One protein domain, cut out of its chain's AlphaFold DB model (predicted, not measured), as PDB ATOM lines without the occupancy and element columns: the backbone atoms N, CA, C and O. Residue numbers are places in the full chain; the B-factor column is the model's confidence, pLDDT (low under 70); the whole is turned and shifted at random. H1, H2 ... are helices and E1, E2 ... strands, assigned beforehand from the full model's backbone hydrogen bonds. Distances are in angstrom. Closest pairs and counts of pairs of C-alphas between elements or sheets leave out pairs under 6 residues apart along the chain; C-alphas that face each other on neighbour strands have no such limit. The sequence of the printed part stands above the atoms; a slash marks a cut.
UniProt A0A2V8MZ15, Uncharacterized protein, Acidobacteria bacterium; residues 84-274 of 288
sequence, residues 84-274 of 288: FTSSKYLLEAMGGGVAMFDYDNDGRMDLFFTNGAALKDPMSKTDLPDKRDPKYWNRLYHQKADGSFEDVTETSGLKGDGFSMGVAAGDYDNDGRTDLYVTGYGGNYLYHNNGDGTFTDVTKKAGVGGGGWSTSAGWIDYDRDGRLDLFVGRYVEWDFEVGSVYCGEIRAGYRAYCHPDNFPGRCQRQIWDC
ATOM      1  N   PHE A  84      48.028 -81.695  37.539       94.62
ATOM      2  CA  PHE A  84      46.630 -81.469  37.169       94.62
ATOM      3  C   PHE A  84      46.085 -80.113  37.637       94.62
ATOM      4  O   PHE A  84      46.200 -79.782  38.817       94.62
ATOM      5  N   THR A  85      45.418 -79.385  36.737       95.00
ATOM      6  CA  THR A  85      44.766 -78.097  37.027       95.00
ATOM      7  C   THR A  85      43.268 -78.120  36.714       95.00
ATOM      8  O   THR A  85      42.758 -78.989  35.993       95.00
ATOM      9  N   SER A  86      42.537 -77.128  37.227       92.88
ATOM     10  CA  SER A  86      41.146 -76.844  36.868       92.88
ATOM     11  C   SER A  86      40.994 -76.458  35.395       92.88
ATOM     12  O   SER A  86      39.914 -76.612  34.819       92.88
ATOM     13  N   SER A  87      42.082 -76.000  34.766       92.00
ATOM     14  CA  SER A  87      42.103 -75.605  33.363       92.00
ATOM     15  C   SER A  87      42.298 -76.760  32.388       92.00
ATOM     16  O   SER A  87      42.036 -76.577  31.199       92.00
ATOM     17  N   LYS A  88      42.668 -77.956  32.868       94.12
ATOM     18  CA  LYS A  88      42.852 -79.151  32.029       94.12
ATOM     19  C   LYS A  88      43.714 -78.836  30.803       94.12
ATOM     20  O   LYS A  88      43.299 -79.061  29.662       94.12
ATOM     21  N   TYR A  89      44.896 -78.266  31.032       94.81
ATOM     22  CA  TYR A  89      45.805 -77.919  29.945       94.81
ATOM     23  C   TYR A  89      46.212 -79.180  29.182       94.81
ATOM     24  O   TYR A  89      46.500 -80.210  29.787       94.81
ATOM     25  N   LEU A  90      46.269 -79.106  27.847       93.62
ATOM     26  CA  LEU A  90      46.556 -80.274  27.000       93.62
ATOM     27  C   LEU A  90      47.861 -80.989  27.395       93.62
ATOM     28  O   LEU A  90      47.940 -82.212  27.333       93.62
ATOM     29  N   LEU A  91      48.868 -80.239  27.847       92.62
ATOM     30  CA  LEU A  91      50.154 -80.787  28.280       92.62
ATOM     31  C   LEU A  91      50.069 -81.691  29.522       92.62
ATOM     32  O   LEU A  91      50.893 -82.589  29.668       92.62
ATOM     33  N   GLU A  92      49.059 -81.520  30.382       95.06
ATOM     34  CA  GLU A  92      48.832 -82.385  31.552       95.06
ATOM     35  C   GLU A  92      48.375 -83.791  31.136       95.06
ATOM     36  O   GLU A  92      48.599 -84.760  31.858       95.06
ATOM     37  N   ALA A  93      47.728 -83.909  29.971       92.94
ATOM     38  CA  ALA A  93      47.271 -85.181  29.417       92.94
ATOM     39  C   ALA A  93      48.360 -85.915  28.619       92.94
ATOM     40  O   ALA A  93      48.155 -87.055  28.203       92.94
ATOM     41  N   MET A  94      49.509 -85.276  28.383       90.12
ATOM     42  CA  MET A  94      50.589 -85.851  27.591       90.12
ATOM     43  C   MET A  94      51.519 -86.703  28.459       90.12
ATOM     44  O   MET A  94      51.936 -86.312  29.557       90.12
ATOM     45  N   GLY A  95      51.853 -87.889  27.944       87.38
ATOM     46  CA  GLY A  95      52.867 -88.762  28.531       87.38
ATOM     47  C   GLY A  95      54.262 -88.133  28.489       87.38
ATOM     48  O   GLY A  95      54.497 -87.164  27.772       87.38
ATOM     49  N   GLY A  96      55.181 -88.683  29.282       90.88
ATOM     50  CA  GLY A  96      56.612 -88.412  29.128       90.88
ATOM     51  C   GLY A  96      57.268 -89.457  28.222       90.88
ATOM     52  O   GLY A  96      56.779 -90.580  28.111       90.88
ATOM     53  N   GLY A  97      58.375 -89.092  27.594       95.25
ATOM     54  CA  GLY A  97      59.290 -89.986  26.901       95.25
ATOM     55  C   GLY A  97      60.264 -90.683  27.849       95.25
ATOM     56  O   GLY A  97      60.530 -90.208  28.960       95.25
ATOM     57  N   VAL A  98      60.806 -91.791  27.352       97.56
ATOM     58  CA  VAL A  98      61.857 -92.601  27.969       97.56
ATOM     59  C   VAL A  98      62.991 -92.789  26.961       97.56
ATOM     60  O   VAL A  98      62.724 -92.962  25.771       97.56
ATOM     61  N   ALA A  99      64.234 -92.751  27.427       98.25
ATOM     62  CA  ALA A  99      65.404 -93.189  26.677       98.25
ATOM     63  C   ALA A  99      66.057 -94.363  27.406       98.25
ATOM     64  O   ALA A  99      66.088 -94.387  28.636       98.25
ATOM     65  N   MET A 100      66.569 -95.308  26.624       98.19
ATOM     66  CA  MET A 100      67.411 -96.395  27.099       98.19
ATOM     67  C   MET A 100      68.765 -96.270  26.406       98.19
ATOM     68  O   MET A 100      68.805 -96.257  25.174       98.19
ATOM     69  N   PHE A 101      69.829 -96.085  27.178       98.31
ATOM     70  CA  PHE A 101      71.172 -95.799  26.670       98.31
ATOM     71  C   PHE A 101      72.217 -96.130  27.732       98.31
ATOM     72  O   PHE A 101      71.880 -96.171  28.904       98.31
ATOM     73  N   ASP A 102      73.457 -96.346  27.316       98.38
ATOM     74  CA  ASP A 102      74.593 -96.566  28.211       98.38
ATOM     75  C   ASP A 102      75.177 -95.197  28.605       98.38
ATOM     76  O   ASP A 102      75.780 -94.517  27.765       98.38
ATOM     77  N   TYR A 103      74.888 -94.710  29.819       98.00
ATOM     78  CA  TYR A 103      75.269 -93.335  30.209       98.00
ATOM     79  C   TYR A 103      76.722 -93.213  30.675       98.00
ATOM     80  O   TYR A 103      77.269 -92.108  30.636       98.00
ATOM     81  N   ASP A 104      77.336 -94.311  31.116       98.12
ATOM     82  CA  ASP A 104      78.703 -94.359  31.643       98.12
ATOM     83  C   ASP A 104      79.645 -95.271  30.830       98.12
ATOM     84  O   ASP A 104      80.813 -95.431  31.192       98.12
ATOM     85  N   ASN A 105      79.184 -95.764  29.674       97.69
ATOM     86  CA  ASN A 105      79.903 -96.634  28.740       97.69
ATOM     87  C   ASN A 105      80.365 -97.960  29.370       97.69
ATOM     88  O   ASN A 105      81.423 -98.498  29.015       97.69
ATOM     89  N   ASP A 106      79.591 -98.499  30.308       97.88
ATOM     90  CA  ASP A 106      79.917 -99.746  30.999       97.88
ATOM     91  C   ASP A 106      79.315-101.007  30.346       97.88
ATOM     92  O   ASP A 106      79.504-102.133  30.828       97.88
ATOM     93  N   GLY A 107      78.641-100.829  29.208       97.50
ATOM     94  CA  GLY A 107      78.016-101.870  28.402       97.50
ATOM     95  C   GLY A 107      76.621-102.273  28.876       97.50
ATOM     96  O   GLY A 107      76.039-103.200  28.297       97.50
ATOM     97  N   ARG A 108      76.080-101.633  29.918       98.12
ATOM     98  CA  ARG A 108      74.711-101.841  30.406       98.12
ATOM     99  C   ARG A 108      73.811-100.689  29.977       98.12
ATOM    100  O   ARG A 108      74.266 -99.640  29.557       98.12
ATOM    101  N   MET A 109      72.507-100.949  29.967       98.19
ATOM    102  CA  MET A 109      71.529 -99.990  29.460       98.19
ATOM    103  C   MET A 109      70.781 -99.351  30.620       98.19
ATOM    104  O   MET A 109      70.068-100.021  31.370       98.19
ATOM    105  N   ASP A 110      70.903 -98.039  30.710       98.62
ATOM    106  CA  ASP A 110      70.315 -97.188  31.732       98.62
ATOM    107  C   ASP A 110      69.001 -96.598  31.256       98.62
ATOM    108  O   ASP A 110      68.660 -96.649  30.074       98.62
ATOM    109  N   LEU A 111      68.232 -96.037  32.185       98.69
ATOM    110  CA  LEU A 111      66.908 -95.505  31.885       98.69
ATOM    111  C   LEU A 111      66.821 -94.032  32.244       98.69
ATOM    112  O   LEU A 111      66.988 -93.654  33.403       98.69
ATOM    113  N   PHE A 112      66.453 -93.207  31.271       98.88
ATOM    114  CA  PHE A 112      66.104 -91.813  31.505       98.88
ATOM    115  C   PHE A 112      64.622 -91.561  31.235       98.88
ATOM    116  O   PHE A 112      64.125 -91.827  30.144       98.88
ATOM    117  N   PHE A 113      63.917 -90.990  32.209       98.62
ATOM    118  CA  PHE A 113      62.510 -90.625  32.119       98.62
ATOM    119  C   PHE A 113      62.334 -89.112  32.147       98.62
ATOM    120  O   PHE A 113      62.775 -88.429  33.072       98.62
ATOM    121  N   THR A 114      61.586 -88.588  31.181       98.38
ATOM    122  CA  THR A 114      61.108 -87.202  31.238       98.38
ATOM    123  C   THR A 114      59.888 -87.075  32.146       98.38
ATOM    124  O   THR A 114      59.073 -87.991  32.286       98.38
ATOM    125  N   ASN A 115      59.736 -85.911  32.769       98.00
ATOM    126  CA  ASN A 115      58.646 -85.645  33.696       98.00
ATOM    127  C   ASN A 115      58.081 -84.226  33.523       98.00
ATOM    128  O   ASN A 115      58.660 -83.380  32.843       98.00
ATOM    129  N   GLY A 116      56.940 -83.961  34.151       97.06
ATOM    130  CA  GLY A 116      56.248 -82.677  34.079       97.06
ATOM    131  C   GLY A 116      56.889 -81.622  34.971       97.06
ATOM    132  O   GLY A 116      58.056 -81.722  35.333       97.06
ATOM    133  N   ALA A 117      56.108 -80.615  35.330       97.38
ATOM    134  CA  ALA A 117      56.495 -79.534  36.228       97.38
ATOM    135  C   ALA A 117      55.258 -78.987  36.940       97.38
ATOM    136  O   ALA A 117      54.134 -79.223  36.489       97.38
ATOM    137  N   ALA A 118      55.459 -78.269  38.042       97.50
ATOM    138  CA  ALA A 118      54.384 -77.603  38.757       97.50
ATOM    139  C   ALA A 118      53.753 -76.522  37.877       97.50
ATOM    140  O   ALA A 118      54.454 -75.726  37.247       97.50
ATOM    141  N   LEU A 119      52.426 -76.475  37.885       97.38
ATOM    142  CA  LEU A 119      51.627 -75.445  37.233       97.38
ATOM    143  C   LEU A 119      50.802 -74.718  38.294       97.38
ATOM    144  O   LEU A 119      50.239 -75.348  39.191       97.38
ATOM    145  N   LYS A 120      50.716 -73.392  38.181       96.75
ATOM    146  CA  LYS A 120      49.708 -72.599  38.890       96.75
ATOM    147  C   LYS A 120      48.333 -72.905  38.303       96.75
ATOM    148  O   LYS A 120      48.212 -73.321  37.154       96.75
ATOM    149  N   ASP A 121      47.295 -72.660  39.085       94.31
ATOM    150  CA  ASP A 121      45.924 -72.864  38.641       94.31
ATOM    151  C   ASP A 121      45.104 -71.582  38.867       94.31
ATOM    152  O   ASP A 121      44.723 -71.308  40.008       94.31
ATOM    153  N   PRO A 122      44.864 -70.762  37.821       93.62
ATOM    154  CA  PRO A 122      45.307 -70.924  36.431       93.62
ATOM    155  C   PRO A 122      46.737 -70.410  36.174       93.62
ATOM    156  O   PRO A 122      47.299 -69.633  36.947       93.62
ATOM    157  N   MET A 123      47.296 -70.802  35.029       95.56
ATOM    158  CA  MET A 123      48.500 -70.205  34.445       95.56
ATOM    159  C   MET A 123      48.131 -69.021  33.543       95.56
ATOM    160  O   MET A 123      47.169 -69.081  32.774       95.56
ATOM    161  N   SER A 124      48.931 -67.959  33.585       94.19
ATOM    162  CA  SER A 124      48.914 -66.876  32.599       94.19
ATOM    163  C   SER A 124      49.816 -67.194  31.403       94.19
ATOM    164  O   SER A 124      50.683 -68.065  31.466       94.19
ATOM    165  N   LYS A 125      49.669 -66.436  30.312       91.88
ATOM    166  CA  LYS A 125      50.494 -66.581  29.103       91.88
ATOM    167  C   LYS A 125      52.004 -66.508  29.359       91.88
ATOM    168  O   LYS A 125      52.772 -67.154  28.652       91.88
ATOM    169  N   THR A 126      52.424 -65.698  30.328       91.94
ATOM    170  CA  THR A 126      53.838 -65.470  30.659       91.94
ATOM    171  C   THR A 126      54.354 -66.375  31.772       91.94
ATOM    172  O   THR A 126      55.549 -66.345  32.055       91.94
ATOM    173  N   ASP A 127      53.485 -67.153  32.423       94.44
ATOM    174  CA  ASP A 127      53.938 -68.120  33.415       94.44
ATOM    175  C   ASP A 127      54.695 -69.270  32.737       94.44
ATOM    176  O   ASP A 127      54.341 -69.732  31.648       94.44
ATOM    177  N   LEU A 128      55.730 -69.754  33.419       94.12
ATOM    178  CA  LEU A 128      56.494 -70.927  33.015       94.12
ATOM    179  C   LEU A 128      56.262 -72.067  34.013       94.12
ATOM    180  O   LEU A 128      56.086 -71.797  35.204       94.12
ATOM    181  N   PRO A 129      56.252 -73.329  33.550       96.31
ATOM    182  CA  PRO A 129      56.236 -74.479  34.444       96.31
ATOM    183  C   PRO A 129      57.437 -74.455  35.398       96.31
ATOM    184  O   PRO A 129      58.545 -74.128  34.985       96.31
ATOM    185  N   ASP A 130      57.221 -74.833  36.657       96.62
ATOM    186  CA  ASP A 130      58.249 -74.810  37.702       96.62
ATOM    187  C   ASP A 130      58.685 -76.230  38.088       96.62
ATOM    188  O   ASP A 130      57.898 -77.019  38.616       96.62
ATOM    189  N   LYS A 131      59.956 -76.563  37.834       96.44
ATOM    190  CA  LYS A 131      60.527 -77.893  38.099       96.44
ATOM    191  C   LYS A 131      61.429 -77.943  39.347       96.44
ATOM    192  O   LYS A 131      62.235 -78.855  39.500       96.44
ATOM    193  N   ARG A 132      61.306 -76.990  40.279       96.69
ATOM    194  CA  ARG A 132      62.143 -76.962  41.499       96.69
ATOM    195  C   ARG A 132      61.850 -78.097  42.485       96.69
ATOM    196  O   ARG A 132      62.757 -78.533  43.185       96.69
ATOM    197  N   ASP A 133      60.606 -78.566  42.554       97.62
ATOM    198  CA  ASP A 133      60.207 -79.666  43.444       97.62
ATOM    199  C   ASP A 133      60.690 -81.022  42.876       97.62
ATOM    200  O   ASP A 133      60.339 -81.351  41.735       97.62
ATOM    201  N   PRO A 134      61.440 -81.836  43.653       97.25
ATOM    202  CA  PRO A 134      61.961 -83.128  43.210       97.25
ATOM    203  C   PRO A 134      60.926 -84.078  42.608       97.25
ATOM    204  O   PRO A 134      61.267 -84.890  41.747       97.25
ATOM    205  N   LYS A 135      59.647 -83.989  42.990       97.12
ATOM    206  CA  LYS A 135      58.602 -84.850  42.405       97.12
ATOM    207  C   LYS A 135      58.421 -84.651  40.892       97.12
ATOM    208  O   LYS A 135      57.865 -85.524  40.229       97.12
ATOM    209  N   TYR A 136      58.870 -83.515  40.355       97.81
ATOM    210  CA  TYR A 136      58.785 -83.166  38.936       97.81
ATOM    211  C   TYR A 136      60.090 -83.348  38.167       97.81
ATOM    212  O   TYR A 136      60.095 -83.184  36.945       97.81
ATOM    213  N   TRP A 137      61.195 -83.679  38.834       98.31
ATOM    214  CA  TRP A 137      62.441 -83.921  38.121       98.31
ATOM    215  C   TRP A 137      62.268 -85.046  37.103       98.31
ATOM    216  O   TRP A 137      61.491 -85.992  37.306       98.31
ATOM    217  N   ASN A 138      62.992 -84.912  35.995       98.56
ATOM    218  CA  ASN A 138      63.315 -86.062  35.160       98.56
ATOM    219  C   ASN A 138      64.090 -87.078  36.012       98.56
ATOM    220  O   ASN A 138      64.558 -86.731  37.096       98.56
ATOM    221  N   ARG A 139      64.193 -88.330  35.569       98.56
ATOM    222  CA  ARG A 139      64.903 -89.365  36.329       98.56
ATOM    223  C   ARG A 139      65.915 -90.090  35.475       98.56
ATOM    224  O   ARG A 139      65.519 -90.590  34.432       98.56
ATOM    225  N   LEU A 140      67.160 -90.179  35.933       98.81
ATOM    226  CA  LEU A 140      68.168 -91.091  35.395       98.81
ATOM    227  C   LEU A 140      68.372 -92.242  36.384       98.81
ATOM    228  O   LEU A 140      68.638 -92.007  37.562       98.81
ATOM    229  N   TYR A 141      68.254 -93.468  35.887       98.81
ATOM    230  CA  TYR A 141      68.483 -94.698  36.627       98.81
ATOM    231  C   TYR A 141      69.671 -95.457  36.038       98.81
ATOM    232  O   TYR A 141      69.568 -95.915  34.901       98.81
ATOM    233  N   HIS A 142      70.736 -95.630  36.823       98.75
ATOM    234  CA  HIS A 142      71.909 -96.442  36.482       98.75
ATOM    235  C   HIS A 142      71.630 -97.921  36.730       98.75
ATOM    236  O   HIS A 142      71.264 -98.297  37.847       98.75
ATOM    237  N   GLN A 143      71.814 -98.764  35.720       98.62
ATOM    238  CA  GLN A 143      71.758-100.210  35.842       98.62
ATOM    239  C   GLN A 143      73.045-100.759  36.472       98.62
ATOM    240  O   GLN A 143      74.140-100.701  35.914       98.62
ATOM    241  N   LYS A 144      72.909-101.426  37.613       98.38
ATOM    242  CA  LYS A 144      73.984-102.177  38.265       98.38
ATOM    243  C   LYS A 144      74.179-103.546  37.613       98.38
ATOM    244  O   LYS A 144      73.304-104.066  36.925       98.38
ATOM    245  N   ALA A 145      75.336-104.159  37.859       97.44
ATOM    246  CA  ALA A 145      75.692-105.465  37.292       97.44
ATOM    247  C   ALA A 145      74.728-106.607  37.683       97.44
ATOM    248  O   ALA A 145      74.665-107.619  36.990       97.44
ATOM    249  N   ASP A 146      73.971-106.452  38.773       96.88
ATOM    250  CA  ASP A 146      72.944-107.401  39.216       96.88
ATOM    251  C   ASP A 146      71.569-107.188  38.545       96.88
ATOM    252  O   ASP A 146      70.619-107.912  38.841       96.88
ATOM    253  N   GLY A 147      71.456-106.208  37.641       95.75
ATOM    254  CA  GLY A 147      70.225-105.846  36.940       95.75
ATOM    255  C   GLY A 147      69.292-104.919  37.723       95.75
ATOM    256  O   GLY A 147      68.248-104.535  37.192       95.75
ATOM    257  N   SER A 148      69.642-104.542  38.958       98.25
ATOM    258  CA  SER A 148      68.923-103.510  39.709       98.25
ATOM    259  C   SER A 148      69.318-102.108  39.245       98.25
ATOM    260  O   SER A 148      70.381-101.903  38.666       98.25
ATOM    261  N   PHE A 149      68.464-101.128  39.511       98.62
ATOM    262  CA  PHE A 149      68.646 -99.741  39.114       98.62
ATOM    263  C   PHE A 149      68.814 -98.830  40.330       98.62
ATOM    264  O   PHE A 149      68.202 -99.033  41.383       98.62
ATOM    265  N   GLU A 150      69.632 -97.797  40.173       98.38
ATOM    266  CA  GLU A 150      69.870 -96.748  41.162       98.38
ATOM    267  C   GLU A 150      69.540 -95.375  40.577       98.38
ATOM    268  O   GLU A 150      69.955 -95.059  39.468       98.38
ATOM    269  N   ASP A 151      68.780 -94.552  41.308       98.62
ATOM    270  CA  ASP A 151      68.480 -93.178  40.884       98.62
ATOM    271  C   ASP A 151      69.716 -92.288  41.089       98.62
ATOM    272  O   ASP A 151      70.076 -91.960  42.220       98.62
ATOM    273  N   VAL A 152      70.329 -91.866  39.983       98.69
ATOM    274  CA  VAL A 152      71.519 -90.997  39.941       98.69
ATOM    275  C   VAL A 152      71.184 -89.598  39.406       98.69
ATOM    276  O   VAL A 152      72.050 -88.843  38.967       98.69
ATOM    277  N   THR A 153      69.907 -89.206  39.420       98.56
ATOM    278  CA  THR A 153      69.416 -87.948  38.820       98.56
ATOM    279  C   THR A 153      70.110 -86.711  39.380       98.56
ATOM    280  O   THR A 153      70.417 -85.768  38.651       98.56
ATOM    281  N   GLU A 154      70.309 -86.668  40.696       97.62
ATOM    282  CA  GLU A 154      70.852 -85.475  41.341       97.62
ATOM    283  C   GLU A 154      72.324 -85.266  41.032       97.62
ATOM    284  O   GLU A 154      72.726 -84.147  40.717       97.62
ATOM    285  N   THR A 155      73.101 -86.344  41.122       98.12
ATOM    286  CA  THR A 155      74.544 -86.349  40.887       98.12
ATOM    287  C   THR A 155      74.869 -86.182  39.409       98.12
ATOM    288  O   THR A 155      75.828 -85.491  39.086       98.12
ATOM    289  N   SER A 156      74.032 -86.713  38.513       98.44
ATOM    290  CA  SER A 156      74.203 -86.562  37.063       98.44
ATOM    291  C   SER A 156      73.872 -85.165  36.530       98.44
ATOM    292  O   SER A 156      74.236 -84.840  35.406       98.44
ATOM    293  N   GLY A 157      73.172 -84.324  37.300       98.19
ATOM    294  CA  GLY A 157      72.744 -82.994  36.847       98.19
ATOM    295  C   GLY A 157      71.497 -82.998  35.951       98.19
ATOM    296  O   GLY A 157      71.093 -81.951  35.446       98.19
ATOM    297  N   LEU A 158      70.822 -84.141  35.797       98.50
ATOM    298  CA  LEU A 158      69.710 -84.328  34.857       98.50
ATOM    299  C   LEU A 158      68.312 -84.081  35.451       98.50
ATOM    300  O   LEU A 158      67.315 -84.616  34.968       98.50
ATOM    301  N   LYS A 159      68.199 -83.225  36.474       98.19
ATOM    302  CA  LYS A 159      66.906 -82.849  37.088       98.19
ATOM    303  C   LYS A 159      65.924 -82.265  36.061       98.19
ATOM    304  O   LYS A 159      64.727 -82.565  36.101       98.19
ATOM    305  N   GLY A 160      66.445 -81.490  35.108       96.75
ATOM    306  CA  GLY A 160      65.683 -80.826  34.051       96.75
ATOM    307  C   GLY A 160      65.089 -79.476  34.459       96.75
ATOM    308  O   GLY A 160      65.091 -79.109  35.632       96.75
ATOM    309  N   ASP A 161      64.511 -78.776  33.482       96.00
ATOM    310  CA  ASP A 161      63.706 -77.561  33.672       96.00
ATOM    311  C   ASP A 161      62.501 -77.553  32.697       96.00
ATOM    312  O   ASP A 161      62.413 -78.385  31.785       96.00
ATOM    313  N   GLY A 162      61.528 -76.664  32.909       95.44
ATOM    314  CA  GLY A 162      60.274 -76.597  32.155       95.44
ATOM    315  C   GLY A 162      59.423 -77.865  32.278       95.44
ATOM    316  O   GLY A 162      59.581 -78.662  33.195       95.44
ATOM    317  N   PHE A 163      58.490 -78.074  31.351       97.19
ATOM    318  CA  PHE A 163      57.672 -79.288  31.302       97.19
ATOM    319  C   PHE A 163      58.212 -80.228  30.222       97.19
ATOM    320  O   PHE A 163      57.955 -80.026  29.033       97.19
ATOM    321  N   SER A 164      58.982 -81.237  30.628       97.50
ATOM    322  CA  SER A 164      59.632 -82.172  29.706       97.50
ATOM    323  C   SER A 164      58.622 -83.155  29.100       97.50
ATOM    324  O   SER A 164      57.680 -83.592  29.759       97.50
ATOM    325  N   MET A 165      58.824 -83.484  27.825       96.19
ATOM    326  CA  MET A 165      57.898 -84.263  26.998       96.19
ATOM    327  C   MET A 165      58.563 -85.475  26.367       96.19
ATOM    328  O   MET A 165      58.073 -86.585  26.509       96.19
ATOM    329  N   GLY A 166      59.671 -85.270  25.664       97.00
ATOM    330  CA  GLY A 166      60.343 -86.301  24.881       97.00
ATOM    331  C   GLY A 166      61.842 -86.228  25.098       97.00
ATOM    332  O   GLY A 166      62.353 -85.226  25.600       97.00
ATOM    333  N   VAL A 167      62.538 -87.297  24.738       98.44
ATOM    334  CA  VAL A 167      63.994 -87.387  24.827       98.44
ATOM    335  C   VAL A 167      64.533 -88.119  23.602       98.44
ATOM    336  O   VAL A 167      63.903 -89.060  23.122       98.44
ATOM    337  N   ALA A 168      65.678 -87.671  23.098       98.19
ATOM    338  CA  ALA A 168      66.474 -88.356  22.091       98.19
ATOM    339  C   ALA A 168      67.898 -88.541  22.623       98.19
ATOM    340  O   ALA A 168      68.513 -87.572  23.066       98.19
ATOM    341  N   ALA A 169      68.400 -89.773  22.574       98.44
ATOM    342  CA  ALA A 169      69.758 -90.118  22.978       98.44
ATOM    343  C   ALA A 169      70.646 -90.279  21.737       98.44
ATOM    344  O   ALA A 169      70.228 -90.932  20.777       98.44
ATOM    345  N   GLY A 170      71.823 -89.658  21.731       97.25
ATOM    346  CA  GLY A 170      72.789 -89.749  20.635       97.25
ATOM    347  C   GLY A 170      74.068 -88.971  20.934       97.25
ATOM    348  O   GLY A 170      73.997 -87.929  21.572       97.25
ATOM    349  N   ASP A 171      75.206 -89.489  20.479       97.12
ATOM    350  CA  ASP A 171      76.531 -88.855  20.558       97.12
ATOM    351  C   ASP A 171      76.628 -87.756  19.486       97.12
ATOM    352  O   ASP A 171      76.895 -88.037  18.314       97.12
ATOM    353  N   TYR A 172      76.265 -86.516  19.834       94.12
ATOM    354  CA  TYR A 172      76.109 -85.454  18.827       94.12
ATOM    355  C   TYR A 172      77.449 -84.840  18.404       94.12
ATOM    356  O   TYR A 172      77.529 -84.227  17.334       94.12
ATOM    357  N   ASP A 173      78.482 -84.959  19.241       95.19
ATOM    358  CA  ASP A 173      79.811 -84.399  18.994       95.19
ATOM    359  C   ASP A 173      80.884 -85.447  18.649       95.19
ATOM    360  O   ASP A 173      82.024 -85.071  18.343       95.19
ATOM    361  N   ASN A 174      80.481 -86.716  18.513       95.75
ATOM    362  CA  ASN A 174      81.307 -87.877  18.174       95.75
ATOM    363  C   ASN A 174      82.449 -88.093  19.181       95.75
ATOM    364  O   ASN A 174      83.579 -88.417  18.789       95.75
ATOM    365  N   ASP A 175      82.188 -87.876  20.468       96.69
ATOM    366  CA  ASP A 175      83.168 -88.059  21.540       96.69
ATOM    367  C   ASP A 175      83.169 -89.477  22.143       96.69
ATOM    368  O   ASP A 175      84.000 -89.794  23.007       96.69
ATOM    369  N   GLY A 176      82.282 -90.342  21.642       96.75
ATOM    370  CA  GLY A 176      82.086 -91.718  22.072       96.75
ATOM    371  C   GLY A 176      81.155 -91.864  23.271       96.75
ATOM    372  O   GLY A 176      81.075 -92.966  23.817       96.75
ATOM    373  N   ARG A 177      80.486 -90.801  23.723       97.88
ATOM    374  CA  ARG A 177      79.546 -90.811  24.848       97.88
ATOM    375  C   ARG A 177      78.175 -90.365  24.376       97.88
ATOM    376  O   ARG A 177      78.016 -89.430  23.606       97.88
ATOM    377  N   THR A 178      77.147 -91.050  24.855       98.44
ATOM    378  CA  THR A 178      75.781 -90.716  24.454       98.44
ATOM    379  C   THR A 178      75.293 -89.473  25.201       98.44
ATOM    380  O   THR A 178      75.229 -89.474  26.434       98.44
ATOM    381  N   ASP A 179      74.887 -88.444  24.458       98.56
ATOM    382  CA  ASP A 179      74.255 -87.228  24.975       98.56
ATOM    383  C   ASP A 179      72.722 -87.324  24.953       98.56
ATOM    384  O   ASP A 179      72.131 -88.206  24.320       98.56
ATOM    385  N   LEU A 180      72.046 -86.375  25.611       98.69
ATOM    386  CA  LEU A 180      70.583 -86.319  25.660       98.69
ATOM    387  C   LEU A 180      70.036 -84.983  25.163       98.69
ATOM    388  O   LEU A 180      70.402 -83.918  25.656       98.69
ATOM    389  N   TYR A 181      69.046 -85.039  24.277       98.38
ATOM    390  CA  TYR A 181      68.216 -83.891  23.930       98.38
ATOM    391  C   TYR A 181      66.789 -84.075  24.442       98.38
ATOM    392  O   TYR A 181      66.076 -84.983  24.017       98.38
ATOM    393  N   VAL A 182      66.352 -83.193  25.336       98.38
ATOM    394  CA  VAL A 182      65.040 -83.221  25.985       98.38
ATOM    395  C   VAL A 182      64.142 -82.141  25.394       98.38
ATOM    396  O   VAL A 182      64.441 -80.949  25.459       98.38
ATOM    397  N   THR A 183      63.000 -82.541  24.846       97.25
ATOM    398  CA  THR A 183      61.970 -81.620  24.352       97.25
ATOM    399  C   THR A 183      60.967 -81.274  25.437       97.25
ATOM    400  O   THR A 183      60.683 -82.100  26.305       97.25
ATOM    401  N   GLY A 184      60.351 -80.097  25.354       96.00
ATOM    402  CA  GLY A 184      59.306 -79.731  26.301       96.00
ATOM    403  C   GLY A 184      58.545 -78.453  25.972       96.00
ATOM    404  O   GLY A 184      58.582 -77.935  24.852       96.00
ATOM    405  N   TYR A 185      57.834 -77.962  26.986       95.38
ATOM    406  CA  TYR A 185      57.282 -76.611  27.046       95.38
ATOM    407  C   TYR A 185      58.059 -75.773  28.067       95.38
ATOM    408  O   TYR A 185      58.389 -76.251  29.151       95.38
ATOM    409  N   GLY A 186      58.345 -74.517  27.723       93.38
ATOM    410  CA  GLY A 186      59.260 -73.653  28.482       93.38
ATOM    411  C   GLY A 186      60.719 -73.736  28.017       93.38
ATOM    412  O   GLY A 186      61.528 -72.917  28.431       93.38
ATOM    413  N   GLY A 187      61.037 -74.661  27.107       93.81
ATOM    414  CA  GLY A 187      62.361 -74.823  26.509       93.81
ATOM    415  C   GLY A 187      62.634 -76.275  26.124       93.81
ATOM    416  O   GLY A 187      61.972 -77.189  26.619       93.81
ATOM    417  N   ASN A 188      63.599 -76.466  25.230       96.19
ATOM    418  CA  ASN A 188      64.270 -77.745  25.013       96.19
ATOM    419  C   ASN A 188      65.681 -77.670  25.599       96.19
ATOM    420  O   ASN A 188      66.230 -76.573  25.697       96.19
ATOM    421  N   TYR A 189      66.272 -78.819  25.916       97.69
ATOM    422  CA  TYR A 189      67.570 -78.894  26.579       97.69
ATOM    423  C   TYR A 189      68.482 -79.922  25.907       97.69
ATOM    424  O   TYR A 189      68.060 -81.053  25.695       97.69
ATOM    425  N   LEU A 190      69.716 -79.534  25.584       98.25
ATOM    426  CA  LEU A 190      70.794 -80.425  25.153       98.25
ATOM    427  C   LEU A 190      71.778 -80.605  26.310       98.25
ATOM    428  O   LEU A 190      72.409 -79.637  26.743       98.25
ATOM    429  N   TYR A 191      71.901 -81.838  26.777       98.75
ATOM    430  CA  TYR A 191      72.788 -82.253  27.850       98.75
ATOM    431  C   TYR A 191      73.964 -83.021  27.271       98.75
ATOM    432  O   TYR A 191      73.772 -84.119  26.754       98.75
ATOM    433  N   HIS A 192      75.156 -82.442  27.386       98.69
ATOM    434  CA  HIS A 192      76.405 -83.081  26.998       98.69
ATOM    435  C   HIS A 192      76.897 -84.021  28.097       98.69
ATOM    436  O   HIS A 192      76.935 -83.607  29.259       98.69
ATOM    437  N   ASN A 193      77.275 -85.246  27.746       98.75
ATOM    438  CA  ASN A 193      77.820 -86.229  28.673       98.75
ATOM    439  C   ASN A 193      79.316 -85.981  28.924       98.75
ATOM    440  O   ASN A 193      80.155 -86.152  28.040       98.75
ATOM    441  N   ASN A 194      79.670 -85.623  30.159       98.62
ATOM    442  CA  ASN A 194      81.047 -85.266  30.508       98.62
ATOM    443  C   ASN A 194      81.977 -86.489  30.663       98.62
ATOM    444  O   ASN A 194      83.192 -86.318  30.781       98.62
ATOM    445  N   GLY A 195      81.438 -87.716  30.679       97.94
ATOM    446  CA  GLY A 195      82.207 -88.959  30.830       97.94
ATOM    447  C   GLY A 195      82.592 -89.324  32.264       97.94
ATOM    448  O   GLY A 195      83.321 -90.289  32.474       97.94
ATOM    449  N   ASP A 196      82.106 -88.577  33.252       97.94
ATOM    450  CA  ASP A 196      82.309 -88.816  34.686       97.94
ATOM    451  C   ASP A 196      80.987 -89.119  35.423       97.94
ATOM    452  O   ASP A 196      80.892 -88.976  36.643       97.94
ATOM    453  N   GLY A 197      79.955 -89.515  34.669       97.81
ATOM    454  CA  GLY A 197      78.595 -89.741  35.164       97.81
ATOM    455  C   GLY A 197      77.762 -88.462  35.313       97.81
ATOM    456  O   GLY A 197      76.622 -88.526  35.780       97.81
ATOM    457  N   THR A 198      78.298 -87.301  34.919       98.75
ATOM    458  CA  THR A 198      77.595 -86.013  34.957       98.75
ATOM    459  C   THR A 198      77.296 -85.462  33.567       98.75
ATOM    460  O   THR A 198      77.961 -85.784  32.582       98.75
ATOM    461  N   PHE A 199      76.294 -84.585  33.497       98.81
ATOM    462  CA  PHE A 199      75.879 -83.919  32.272       98.81
ATOM    463  C   PHE A 199      75.920 -82.398  32.407       98.81
ATOM    464  O   PHE A 199      75.536 -81.824  33.430       98.81
ATOM    465  N   THR A 200      76.322 -81.730  31.329       98.50
ATOM    466  CA  THR A 200      76.335 -80.268  31.221       98.50
ATOM    467  C   THR A 200      75.232 -79.790  30.284       98.50
ATOM    468  O   THR A 200      75.171 -80.207  29.130       98.50
ATOM    469  N   ASP A 201      74.393 -78.849  30.724       98.25
ATOM    470  CA  ASP A 201      73.478 -78.146  29.816       98.25
ATOM    471  C   ASP A 201      74.275 -77.237  28.859       98.25
ATOM    472  O   ASP A 201      74.806 -76.190  29.244       98.25
ATOM    473  N   VAL A 202      74.338 -77.630  27.587       97.69
ATOM    474  CA  VAL A 202      75.008 -76.889  26.505       97.69
ATOM    475  C   VAL A 202      74.019 -76.227  25.542       97.69
ATOM    476  O   VAL A 202      74.419 -75.646  24.531       97.69
ATOM    477  N   THR A 203      72.726 -76.225  25.869       95.44
ATOM    478  CA  THR A 203      71.615 -75.763  25.021       95.44
ATOM    479  C   THR A 203      71.856 -74.390  24.410       95.44
ATOM    480  O   THR A 203      71.696 -74.187  23.202       95.44
ATOM    481  N   LYS A 204      72.247 -73.419  25.246       93.44
ATOM    482  CA  LYS A 204      72.483 -72.036  24.813       93.44
ATOM    483  C   LYS A 204      73.703 -71.933  23.901       93.44
ATOM    484  O   LYS A 204      73.667 -71.175  22.934       93.44
ATOM    485  N   LYS A 205      74.766 -72.685  24.203       92.50
ATOM    486  CA  LYS A 205      76.001 -72.724  23.408       92.50
ATOM    487  C   LYS A 205      75.734 -73.324  22.024       92.50
ATOM    488  O   LYS A 205      76.191 -72.761  21.034       92.50
ATOM    489  N   ALA A 206      74.953 -74.402  21.965       89.94
ATOM    490  CA  ALA A 206      74.572 -75.086  20.730       89.94
ATOM    491  C   ALA A 206      73.467 -74.357  19.934       89.94
ATOM    492  O   ALA A 206      73.319 -74.572  18.736       89.94
ATOM    493  N   GLY A 207      72.696 -73.458  20.560       91.81
ATOM    494  CA  GLY A 207      71.643 -72.695  19.875       91.81
ATOM    495  C   GLY A 207      70.391 -73.519  19.543       91.81
ATOM    496  O   GLY A 207      69.644 -73.181  18.622       91.81
ATOM    497  N   VAL A 208      70.153 -74.590  20.302       92.56
ATOM    498  CA  VAL A 208      69.099 -75.591  20.044       92.56
ATOM    499  C   VAL A 208      67.895 -75.483  20.985       92.56
ATOM    500  O   VAL A 208      66.916 -76.193  20.807       92.56
ATOM    501  N   GLY A 209      67.892 -74.552  21.945       91.12
ATOM    502  CA  GLY A 209      66.838 -74.481  22.976       91.12
ATOM    503  C   GLY A 209      65.409 -74.276  22.463       91.12
ATOM    504  O   GLY A 209      64.445 -74.638  23.135       91.12
ATOM    505  N   GLY A 210      65.243 -73.742  21.248       84.88
ATOM    506  CA  GLY A 210      63.930 -73.610  20.625       84.88
ATOM    507  C   GLY A 210      62.958 -72.745  21.444       84.88
ATOM    508  O   GLY A 210      63.346 -71.755  22.050       84.88
ATOM    509  N   GLY A 211      61.665 -73.070  21.391       83.44
ATOM    510  CA  GLY A 211      60.610 -72.328  22.095       83.44
ATOM    511  C   GLY A 211      59.216 -72.805  21.692       83.44
ATOM    512  O   GLY A 211      59.075 -73.468  20.664       83.44
ATOM    513  N   GLY A 212      58.179 -72.457  22.452       88.94
ATOM    514  CA  GLY A 212      56.848 -73.055  22.293       88.94
ATOM    515  C   GLY A 212      56.823 -74.498  22.803       88.94
ATOM    516  O   GLY A 212      57.540 -74.821  23.746       88.94
ATOM    517  N   TRP A 213      56.010 -75.355  22.182       93.12
ATOM    518  CA  TRP A 213      55.839 -76.743  22.610       93.12
ATOM    519  C   TRP A 213      56.481 -77.745  21.640       93.12
ATOM    520  O   TRP A 213      56.001 -77.931  20.516       93.12
ATOM    521  N   SER A 214      57.542 -78.415  22.097       94.19
ATOM    522  CA  SER A 214      58.168 -79.553  21.411       94.19
ATOM    523  C   SER A 214      57.813 -80.873  22.107       94.19
ATOM    524  O   SER A 214      57.797 -80.942  23.336       94.19
ATOM    525  N   THR A 215      57.533 -81.922  21.337       93.00
ATOM    526  CA  THR A 215      57.063 -83.227  21.842       93.00
ATOM    527  C   THR A 215      58.015 -84.378  21.560       93.00
ATOM    528  O   THR A 215      58.013 -85.346  22.310       93.00
ATOM    529  N   SER A 216      58.803 -84.300  20.491       92.75
ATOM    530  CA  SER A 216      59.723 -85.368  20.103       92.75
ATOM    531  C   SER A 216      60.973 -84.808  19.442       92.75
ATOM    532  O   SER A 216      60.965 -83.699  18.906       92.75
ATOM    533  N   ALA A 217      62.045 -85.587  19.467       94.94
ATOM    534  CA  ALA A 217      63.258 -85.308  18.720       94.94
ATOM    535  C   ALA A 217      63.840 -86.616  18.181       94.94
ATOM    536  O   ALA A 217      63.481 -87.697  18.649       94.94
ATOM    537  N   GLY A 218      64.730 -86.504  17.205       95.25
ATOM    538  CA  GLY A 218      65.509 -87.621  16.700       95.25
ATOM    539  C   GLY A 218      66.840 -87.134  16.157       95.25
ATOM    540  O   GLY A 218      66.913 -86.043  15.587       95.25
ATOM    541  N   TRP A 219      67.862 -87.959  16.345       95.75
ATOM    542  CA  TRP A 219      69.182 -87.769  15.767       95.75
ATOM    543  C   TRP A 219      69.285 -88.545  14.457       95.75
ATOM    544  O   TRP A 219      68.850 -89.696  14.378       95.75
ATOM    545  N   ILE A 220      69.827 -87.916  13.422       93.00
ATOM    546  CA  ILE A 220      70.013 -88.520  12.105       93.00
ATOM    547  C   ILE A 220      71.178 -87.834  11.404       93.00
ATOM    548  O   ILE A 220      71.243 -86.619  11.413       93.00
ATOM    549  N   ASP A 221      72.064 -88.586  10.760       92.19
ATOM    550  CA  ASP A 221      73.050 -88.017   9.832       92.19
ATOM    551  C   ASP A 221      72.347 -87.710   8.494       92.19
ATOM    552  O   ASP A 221      72.219 -88.567   7.610       92.19
ATOM    553  N   TYR A 222      71.733 -86.529   8.403       91.19
ATOM    554  CA  TYR A 222      70.853 -86.153   7.298       91.19
ATOM    555  C   TYR A 222      71.644 -85.832   6.031       91.19
ATOM    556  O   TYR A 222      71.193 -86.179   4.930       91.19
ATOM    557  N   ASP A 223      72.793 -85.171   6.160       91.38
ATOM    558  CA  ASP A 223      73.618 -84.760   5.023       91.38
ATOM    559  C   ASP A 223      74.816 -85.679   4.728       91.38
ATOM    560  O   ASP A 223      75.464 -85.511   3.688       91.38
ATOM    561  N   ARG A 224      74.977 -86.748   5.521       93.31
ATOM    562  CA  ARG A 224      75.977 -87.813   5.365       93.31
ATOM    563  C   ARG A 224      77.403 -87.330   5.590       93.31
ATOM    564  O   ARG A 224      78.323 -87.819   4.925       93.31
ATOM    565  N   ASP A 225      77.594 -86.367   6.484       90.88
ATOM    566  CA  ASP A 225      78.917 -85.884   6.872       90.88
ATOM    567  C   ASP A 225      79.545 -86.704   8.018       90.88
ATOM    568  O   ASP A 225      80.709 -86.487   8.376       90.88
ATOM    569  N   GLY A 226      78.811 -87.698   8.534       90.50
ATOM    570  CA  GLY A 226      79.233 -88.558   9.635       90.50
ATOM    571  C   GLY A 226      79.007 -87.939  11.012       90.50
ATOM    572  O   GLY A 226      79.581 -88.424  11.991       90.50
ATOM    573  N   ARG A 227      78.216 -86.869  11.108       90.56
ATOM    574  CA  ARG A 227      77.820 -86.215  12.355       90.56
ATOM    575  C   ARG A 227      76.301 -86.223  12.471       90.56
ATOM    576  O   ARG A 227      75.579 -86.248  11.481       90.56
ATOM    577  N   LEU A 228      75.794 -86.264  13.699       93.50
ATOM    578  CA  LEU A 228      74.352 -86.325  13.913       93.50
ATOM    579  C   LEU A 228      73.717 -84.936  13.778       93.50
ATOM    580  O   LEU A 228      74.074 -83.993  14.487       93.50
ATOM    581  N   ASP A 229      72.697 -84.840  12.930       91.69
ATOM    582  CA  ASP A 229      71.766 -83.723  12.884       91.69
ATOM    583  C   ASP A 229      70.581 -83.956  13.819       91.69
ATOM    584  O   ASP A 229      70.059 -85.064  13.976       91.69
ATOM    585  N   LEU A 230      70.092 -82.866  14.398       93.38
ATOM    586  CA  LEU A 230      68.929 -82.876  15.270       93.38
ATOM    587  C   LEU A 230      67.661 -82.517  14.493       93.38
ATOM    588  O   LEU A 230      67.555 -81.410  13.966       93.38
ATOM    589  N   PHE A 231      66.645 -83.377  14.523       93.25
ATOM    590  CA  PHE A 231      65.280 -83.052  14.101       93.25
ATOM    591  C   PHE A 231      64.362 -82.910  15.319       93.25
ATOM    592  O   PHE A 231      64.321 -83.801  16.164       93.25
ATOM    593  N   VAL A 232      63.578 -81.826  15.404       93.50
ATOM    594  CA  VAL A 232      62.639 -81.596  16.524       93.50
ATOM    595  C   VAL A 232      61.200 -81.480  16.041       93.50
ATOM    596  O   VAL A 232      60.857 -80.595  15.255       93.50
ATOM    597  N   GLY A 233      60.351 -82.341  16.596       91.81
ATOM    598  CA  GLY A 233      58.905 -82.342  16.460       91.81
ATOM    599  C   GLY A 233      58.223 -81.389  17.445       91.81
ATOM    600  O   GLY A 233      58.298 -81.549  18.662       91.81
ATOM    601  N   ARG A 234      57.515 -80.401  16.908       90.44
ATOM    602  CA  ARG A 234      56.617 -79.461  17.587       90.44
ATOM    603  C   ARG A 234      55.167 -79.807  17.313       90.44
ATOM    604  O   ARG A 234      54.822 -80.155  16.191       90.44
ATOM    605  N   TYR A 235      54.316 -79.681  18.317       87.50
ATOM    606  CA  TYR A 235      52.964 -80.210  18.197       87.50
ATOM    607  C   TYR A 235      51.978 -79.178  17.649       87.50
ATOM    608  O   TYR A 235      51.605 -79.201  16.476       87.50
ATOM    609  N   VAL A 236      51.606 -78.218  18.488       91.19
ATOM    610  CA  VAL A 236      50.585 -77.209  18.197       91.19
ATOM    611  C   VAL A 236      51.072 -75.817  18.599       91.19
ATOM    612  O   VAL A 236      51.983 -75.666  19.417       91.19
ATOM    613  N   GLU A 237      50.492 -74.778  18.002       90.19
ATOM    614  CA  GLU A 237      50.614 -73.405  18.487       90.19
ATOM    615  C   GLU A 237      49.867 -73.284  19.808       90.19
ATOM    616  O   GLU A 237      48.639 -73.364  19.858       90.19
ATOM    617  N   TRP A 238      50.633 -73.148  20.887       92.12
ATOM    618  CA  TRP A 238      50.105 -73.306  22.229       92.12
ATOM    619  C   TRP A 238      50.867 -72.451  23.236       92.12
ATOM    620  O   TRP A 238      52.099 -72.396  23.218       92.12
ATOM    621  N   ASP A 239      50.102 -71.818  24.116       93.25
ATOM    622  CA  ASP A 239      50.519 -71.215  25.377       93.25
ATOM    623  C   ASP A 239      49.373 -71.395  26.391       93.25
ATOM    624  O   ASP A 239      48.323 -71.944  26.047       93.25
ATOM    625  N   PHE A 240      49.530 -70.947  27.637       94.38
ATOM    626  CA  PHE A 240      48.487 -71.126  28.653       94.38
ATOM    627  C   PHE A 240      47.208 -70.312  28.401       94.38
ATOM    628  O   PHE A 240      46.162 -70.645  28.952       94.38
ATOM    629  N   GLU A 241      47.232 -69.292  27.543       91.12
ATOM    630  CA  GLU A 241      46.043 -68.524  27.159       91.12
ATOM    631  C   GLU A 241      45.301 -69.212  26.004       91.12
ATOM    632  O   GLU A 241      44.106 -69.499  26.097       91.12
ATOM    633  N   VAL A 242      46.019 -69.557  24.932       88.38
ATOM    634  CA  VAL A 242      45.500 -70.335  23.796       88.38
ATOM    635  C   VAL A 242      45.050 -71.723  24.249       88.38
ATOM    636  O   VAL A 242      44.049 -72.232  23.759       88.38
ATOM    637  N   GLY A 243      45.760 -72.316  25.204       87.62
ATOM    638  CA  GLY A 243      45.501 -73.623  25.790       87.62
ATOM    639  C   GLY A 243      44.331 -73.671  26.768       87.62
ATOM    640  O   GLY A 243      43.850 -74.762  27.060       87.62
ATOM    641  N   SER A 244      43.842 -72.520  27.243       88.69
ATOM    642  CA  SER A 244      42.737 -72.415  28.211       88.69
ATOM    643  C   SER A 244      41.342 -72.618  27.600       88.69
ATOM    644  O   SER A 244      40.342 -72.238  28.211       88.69
ATOM    645  N   VAL A 245      41.237 -73.234  26.419       90.06
ATOM    646  CA  VAL A 245      39.951 -73.563  25.783       90.06
ATOM    647  C   VAL A 245      39.154 -74.518  26.679       90.06
ATOM    648  O   VAL A 245      39.699 -75.451  27.276       90.06
ATOM    649  N   TYR A 246      37.854 -74.267  26.808       90.88
ATOM    650  CA  TYR A 246      36.932 -75.146  27.512       90.88
ATOM    651  C   TYR A 246      36.448 -76.238  26.564       90.88
ATOM    652  O   TYR A 246      35.810 -75.951  25.550       90.88
ATOM    653  N   CYS A 247      36.716 -77.488  26.919       90.19
ATOM    654  CA  CYS A 247      36.178 -78.655  26.238       90.19
ATOM    655  C   CYS A 247      35.428 -79.527  27.241       90.19
ATOM    656  O   CYS A 247      35.775 -79.548  28.420       90.19
ATOM    657  N   GLY A 248      34.411 -80.242  26.769       86.06
ATOM    658  CA  GLY A 248      33.485 -80.995  27.614       86.06
ATOM    659  C   GLY A 248      32.119 -80.320  27.731       86.06
ATOM    660  O   GLY A 248      31.851 -79.296  27.100       86.06
ATOM    661  N   GLU A 249      31.239 -80.929  28.517       83.50
ATOM    662  CA  GLU A 249      29.896 -80.408  28.770       83.50
ATOM    663  C   GLU A 249      29.990 -79.122  29.602       83.50
ATOM    664  O   GLU A 249      30.731 -79.088  30.583       83.50
ATOM    665  N   ILE A 250      29.245 -78.068  29.236       80.88
ATOM    666  CA  ILE A 250      29.221 -76.794  29.977       80.88
ATOM    667  C   ILE A 250      28.432 -76.976  31.284       80.88
ATOM    668  O   ILE A 250      27.297 -76.526  31.437       80.88
ATOM    669  N   ARG A 251      29.044 -77.679  32.236       81.25
ATOM    670  CA  ARG A 251      28.510 -77.984  33.562       81.25
ATOM    671  C   ARG A 251      29.650 -78.028  34.578       81.25
ATOM    672  O   ARG A 251      30.779 -78.408  34.266       81.25
ATOM    673  N   ALA A 252      29.364 -77.633  35.819       78.12
ATOM    674  CA  ALA A 252      30.347 -77.650  36.900       78.12
ATOM    675  C   ALA A 252      30.972 -79.050  37.063       78.12
ATOM    676  O   ALA A 252      30.256 -80.024  37.280       78.12
ATOM    677  N   GLY A 253      32.300 -79.138  36.945       79.38
ATOM    678  CA  GLY A 253      33.059 -80.390  37.059       79.38
ATOM    679  C   GLY A 253      33.230 -81.200  35.765       79.38
ATOM    680  O   GLY A 253      33.962 -82.183  35.786       79.38
ATOM    681  N   TYR A 254      32.634 -80.789  34.639       84.25
ATOM    682  CA  TYR A 254      32.635 -81.561  33.381       84.25
ATOM    683  C   TYR A 254      33.662 -81.085  32.341       84.25
ATOM    684  O   TYR A 254      33.606 -81.474  31.172       84.25
ATOM    685  N   ARG A 255      34.645 -80.274  32.759       90.12
ATOM    686  CA  ARG A 255      35.741 -79.868  31.874       90.12
ATOM    687  C   ARG A 255      36.641 -81.065  31.558       90.12
ATOM    688  O   ARG A 255      37.189 -81.703  32.459       90.12
ATOM    689  N   ALA A 256      36.833 -81.314  30.273       91.06
ATOM    690  CA  ALA A 256      37.717 -82.321  29.711       91.06
ATOM    691  C   ALA A 256      38.961 -81.678  29.081       91.06
ATOM    692  O   ALA A 256      38.978 -80.487  28.759       91.06
ATOM    693  N   TYR A 257      39.996 -82.491  28.864       92.50
ATOM    694  CA  TYR A 257      41.123 -82.095  28.024       92.50
ATOM    695  C   TYR A 257      40.650 -81.911  26.583       92.50
ATOM    696  O   TYR A 257      39.945 -82.756  26.031       92.50
ATOM    697  N   CYS A 258      41.033 -80.797  25.970       91.44
ATOM    698  CA  CYS A 258      40.689 -80.532  24.583       91.44
ATOM    699  C   CYS A 258      41.437 -81.465  23.633       91.44
ATOM    700  O   CYS A 258      42.652 -81.599  23.723       91.44
ATOM    701  N   HIS A 259      40.732 -82.041  22.661       90.06
ATOM    702  CA  HIS A 259      41.382 -82.762  21.571       90.06
ATOM    703  C   HIS A 259      42.306 -81.814  20.766       90.06
ATOM    704  O   HIS A 259      41.957 -80.635  20.608       90.06
ATOM    705  N   PRO A 260      43.447 -82.296  20.239       89.00
ATOM    706  CA  PRO A 260      44.442 -81.488  19.528       89.00
ATOM    707  C   PRO A 260      43.903 -80.630  18.375       89.00
ATOM    708  O   PRO A 260      44.399 -79.529  18.167       89.00
ATOM    709  N   ASP A 261      42.840 -81.059  17.686       88.94
ATOM    710  CA  ASP A 261      42.224 -80.306  16.572       88.94
ATOM    711  C   ASP A 261      41.637 -78.941  16.970       88.94
ATOM    712  O   ASP A 261      41.204 -78.166  16.110       88.94
ATOM    713  N   ASN A 262      41.572 -78.647  18.269       90.31
ATOM    714  CA  ASN A 262      41.218 -77.331  18.795       90.31
ATOM    715  C   ASN A 262      42.352 -76.305  18.679       90.31
ATOM    716  O   ASN A 262      42.112 -75.115  18.882       90.31
ATOM    717  N   PHE A 263      43.565 -76.747  18.360       90.75
ATOM    718  CA  PHE A 263      44.759 -75.916  18.322       90.75
ATOM    719  C   PHE A 263      45.361 -75.931  16.910       90.75
ATOM    720  O   PHE A 263      45.398 -76.984  16.268       90.75
ATOM    721  N   PRO A 264      45.842 -74.790  16.389       89.31
ATOM    722  CA  PRO A 264      46.559 -74.777  15.119       89.31
ATOM    723  C   PRO A 264      47.814 -75.653  15.204       89.31
ATOM    724  O   PRO A 264      48.572 -75.561  16.167       89.31
ATOM    725  N   GLY A 265      48.064 -76.490  14.197       85.56
ATOM    726  CA  GLY A 265      49.298 -77.275  14.131       85.56
ATOM    727  C   GLY A 265      50.531 -76.385  13.948       85.56
ATOM    728  O   GLY A 265      50.472 -75.359  13.264       85.56
ATOM    729  N   ARG A 266      51.676 -76.783  14.517       83.88
ATOM    730  CA  ARG A 266      52.954 -76.100  14.271       83.88
ATOM    731  C   ARG A 266      53.732 -76.822  13.175       83.88
ATOM    732  O   ARG A 266      54.123 -77.969  13.350       83.88
ATOM    733  N   CYS A 267      54.028 -76.144  12.066       73.44
ATOM    734  CA  CYS A 267      54.929 -76.717  11.061       73.44
ATOM    735  C   CYS A 267      56.330 -76.964  11.643       73.44
ATOM    736  O   CYS A 267      56.926 -76.056  12.234       73.44
ATOM    737  N   GLN A 268      56.885 -78.147  11.366       68.06
ATOM    738  CA  GLN A 268      58.286 -78.454  11.651       68.06
ATOM    739  C   GLN A 268      59.190 -77.667  10.718       68.06
ATOM    740  O   GLN A 268      58.978 -77.625   9.507       68.06
ATOM    741  N   ARG A 269      60.181 -76.991  11.294       60.25
ATOM    742  CA  ARG A 269      61.066 -76.086  10.552       60.25
ATOM    743  C   ARG A 269      62.511 -76.108  11.041       60.25
ATOM    744  O   ARG A 269      63.261 -75.190  10.718       60.25
ATOM    745  N   GLN A 270      62.877 -77.091  11.861       67.69
ATOM    746  CA  GLN A 270      64.137 -77.078  12.597       67.69
ATOM    747  C   GLN A 270      64.861 -78.412  12.418       67.69
ATOM    748  O   GLN A 270      64.445 -79.426  12.972       67.69
ATOM    749  N   ILE A 271      65.906 -78.360  11.591       67.44
ATOM    750  CA  ILE A 271      67.010 -79.318  11.557       67.44
ATOM    751  C   ILE A 271      68.252 -78.515  11.951       67.44
ATOM    752  O   ILE A 271      68.439 -77.413  11.421       67.44
ATOM    753  N   TRP A 272      69.044 -79.022  12.890       72.00
ATOM    754  CA  TRP A 272      70.331 -78.433  13.260       72.00
ATOM    755  C   TRP A 272      71.451 -79.402  12.910       72.00
ATOM    756  O   TRP A 272      71.430 -80.531  13.383       72.00
ATOM    757  N   ASP A 273      72.421 -78.910  12.145       68.69
ATOM    758  CA  ASP A 273      73.738 -79.528  11.996       68.69
ATOM    759  C   ASP A 273      74.545 -79.167  13.246       68.69
ATOM    760  O   ASP A 273      74.962 -78.017  13.437       68.69
ATOM    761  N   CYS A 274      74.645 -80.134  14.156       62.62
ATOM    762  CA  CYS A 274      75.352 -79.990  15.425       62.62
ATOM    763  C   CYS A 274      76.855 -80.280  15.285       62.62
ATOM    764  O   CYS A 274      77.621 -80.037  16.219       62.62
TER     765      CYS A 274
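What this domain is: This is residues 84 to 274 of the 288 residues of an uncharacterized protein of Acidobacteria bacterium (UniProt A0A2V8MZ15). Little of this domain is regular structure: three small antiparallel meanders, each strand beside the one before, with E1-E2-E3-E4 and E5-E6-E7-E8 face to face as a sandwich and E9-E10-E11 packed on E5 and E6. Of the 191 printed residues, 67 are in named elements, and these are mostly strand, 55 of the 67; along the chain come H1, four strands, H2, four strands, H3 and three strands. It is compact, with a radius of gyration of the C-alphas of 17.7 A, spanning 56 by 40 by 25 A.

How they stand to each other: Look first at E5, residues 163 to 170, E6, 179 to 185, E7, 189 to 193, and E8, 199 to 201; N 168 and O 181, 2.9 A, N 182 and O 189, 2.8 A, and N 192 and O 200, 2.8 A, are within hydrogen-bond range. E5 bends by 54 degrees at residue 166. In E1, 98 to 101, E2, 110 to 113, E3, 139 to 143, and E4, 149 to 151, find N 99 and O 112, 2.9 A, N 111 and O 141, 3.0 A, and N 142 and O 150, 2.8 A. The closest C-alphas of E1 and E5 are Ala 99 and Val 167, 6.3 A. In E9, 214 to 220, E10, 229 to 234, and E11, 271 to 273, find N 218 and O 231, 2.9 A, and N 230 and O 272, 2.9 A; the closest C-alphas of E5 and E9 are Gly 166 and Ser 216, 4.9 A. H1, 90 to 93, only grazes the sheet of E5 with residues 91 to 92; H2, 153 to 156, is on the sheet of E1, height 5.6 A, and H3, 203 to 206, on that of E5, height 5.4 A, each over none of the strands. These helices are too short for any O i to N i+4 pair.

Where its parts are: Find C-alpha 90, where H1 begins, at (46.556, -80.274, 27.000). E5 runs 21.3 A from C-alpha 163 at (57.672, -79.288, 31.302), and E6 20.1 A; E11 ends at C-alpha 273, (73.738, -79.528, 11.996).

The domain as a whole: The printed part has no cut. The C-alphas of Asp 225 and Ala 252, the two farthest apart, are 57.7 A apart. The links E2 to E3 and E10 to E11 are long. Residues 268 to 271 and 273 to 274 have pLDDT under 70.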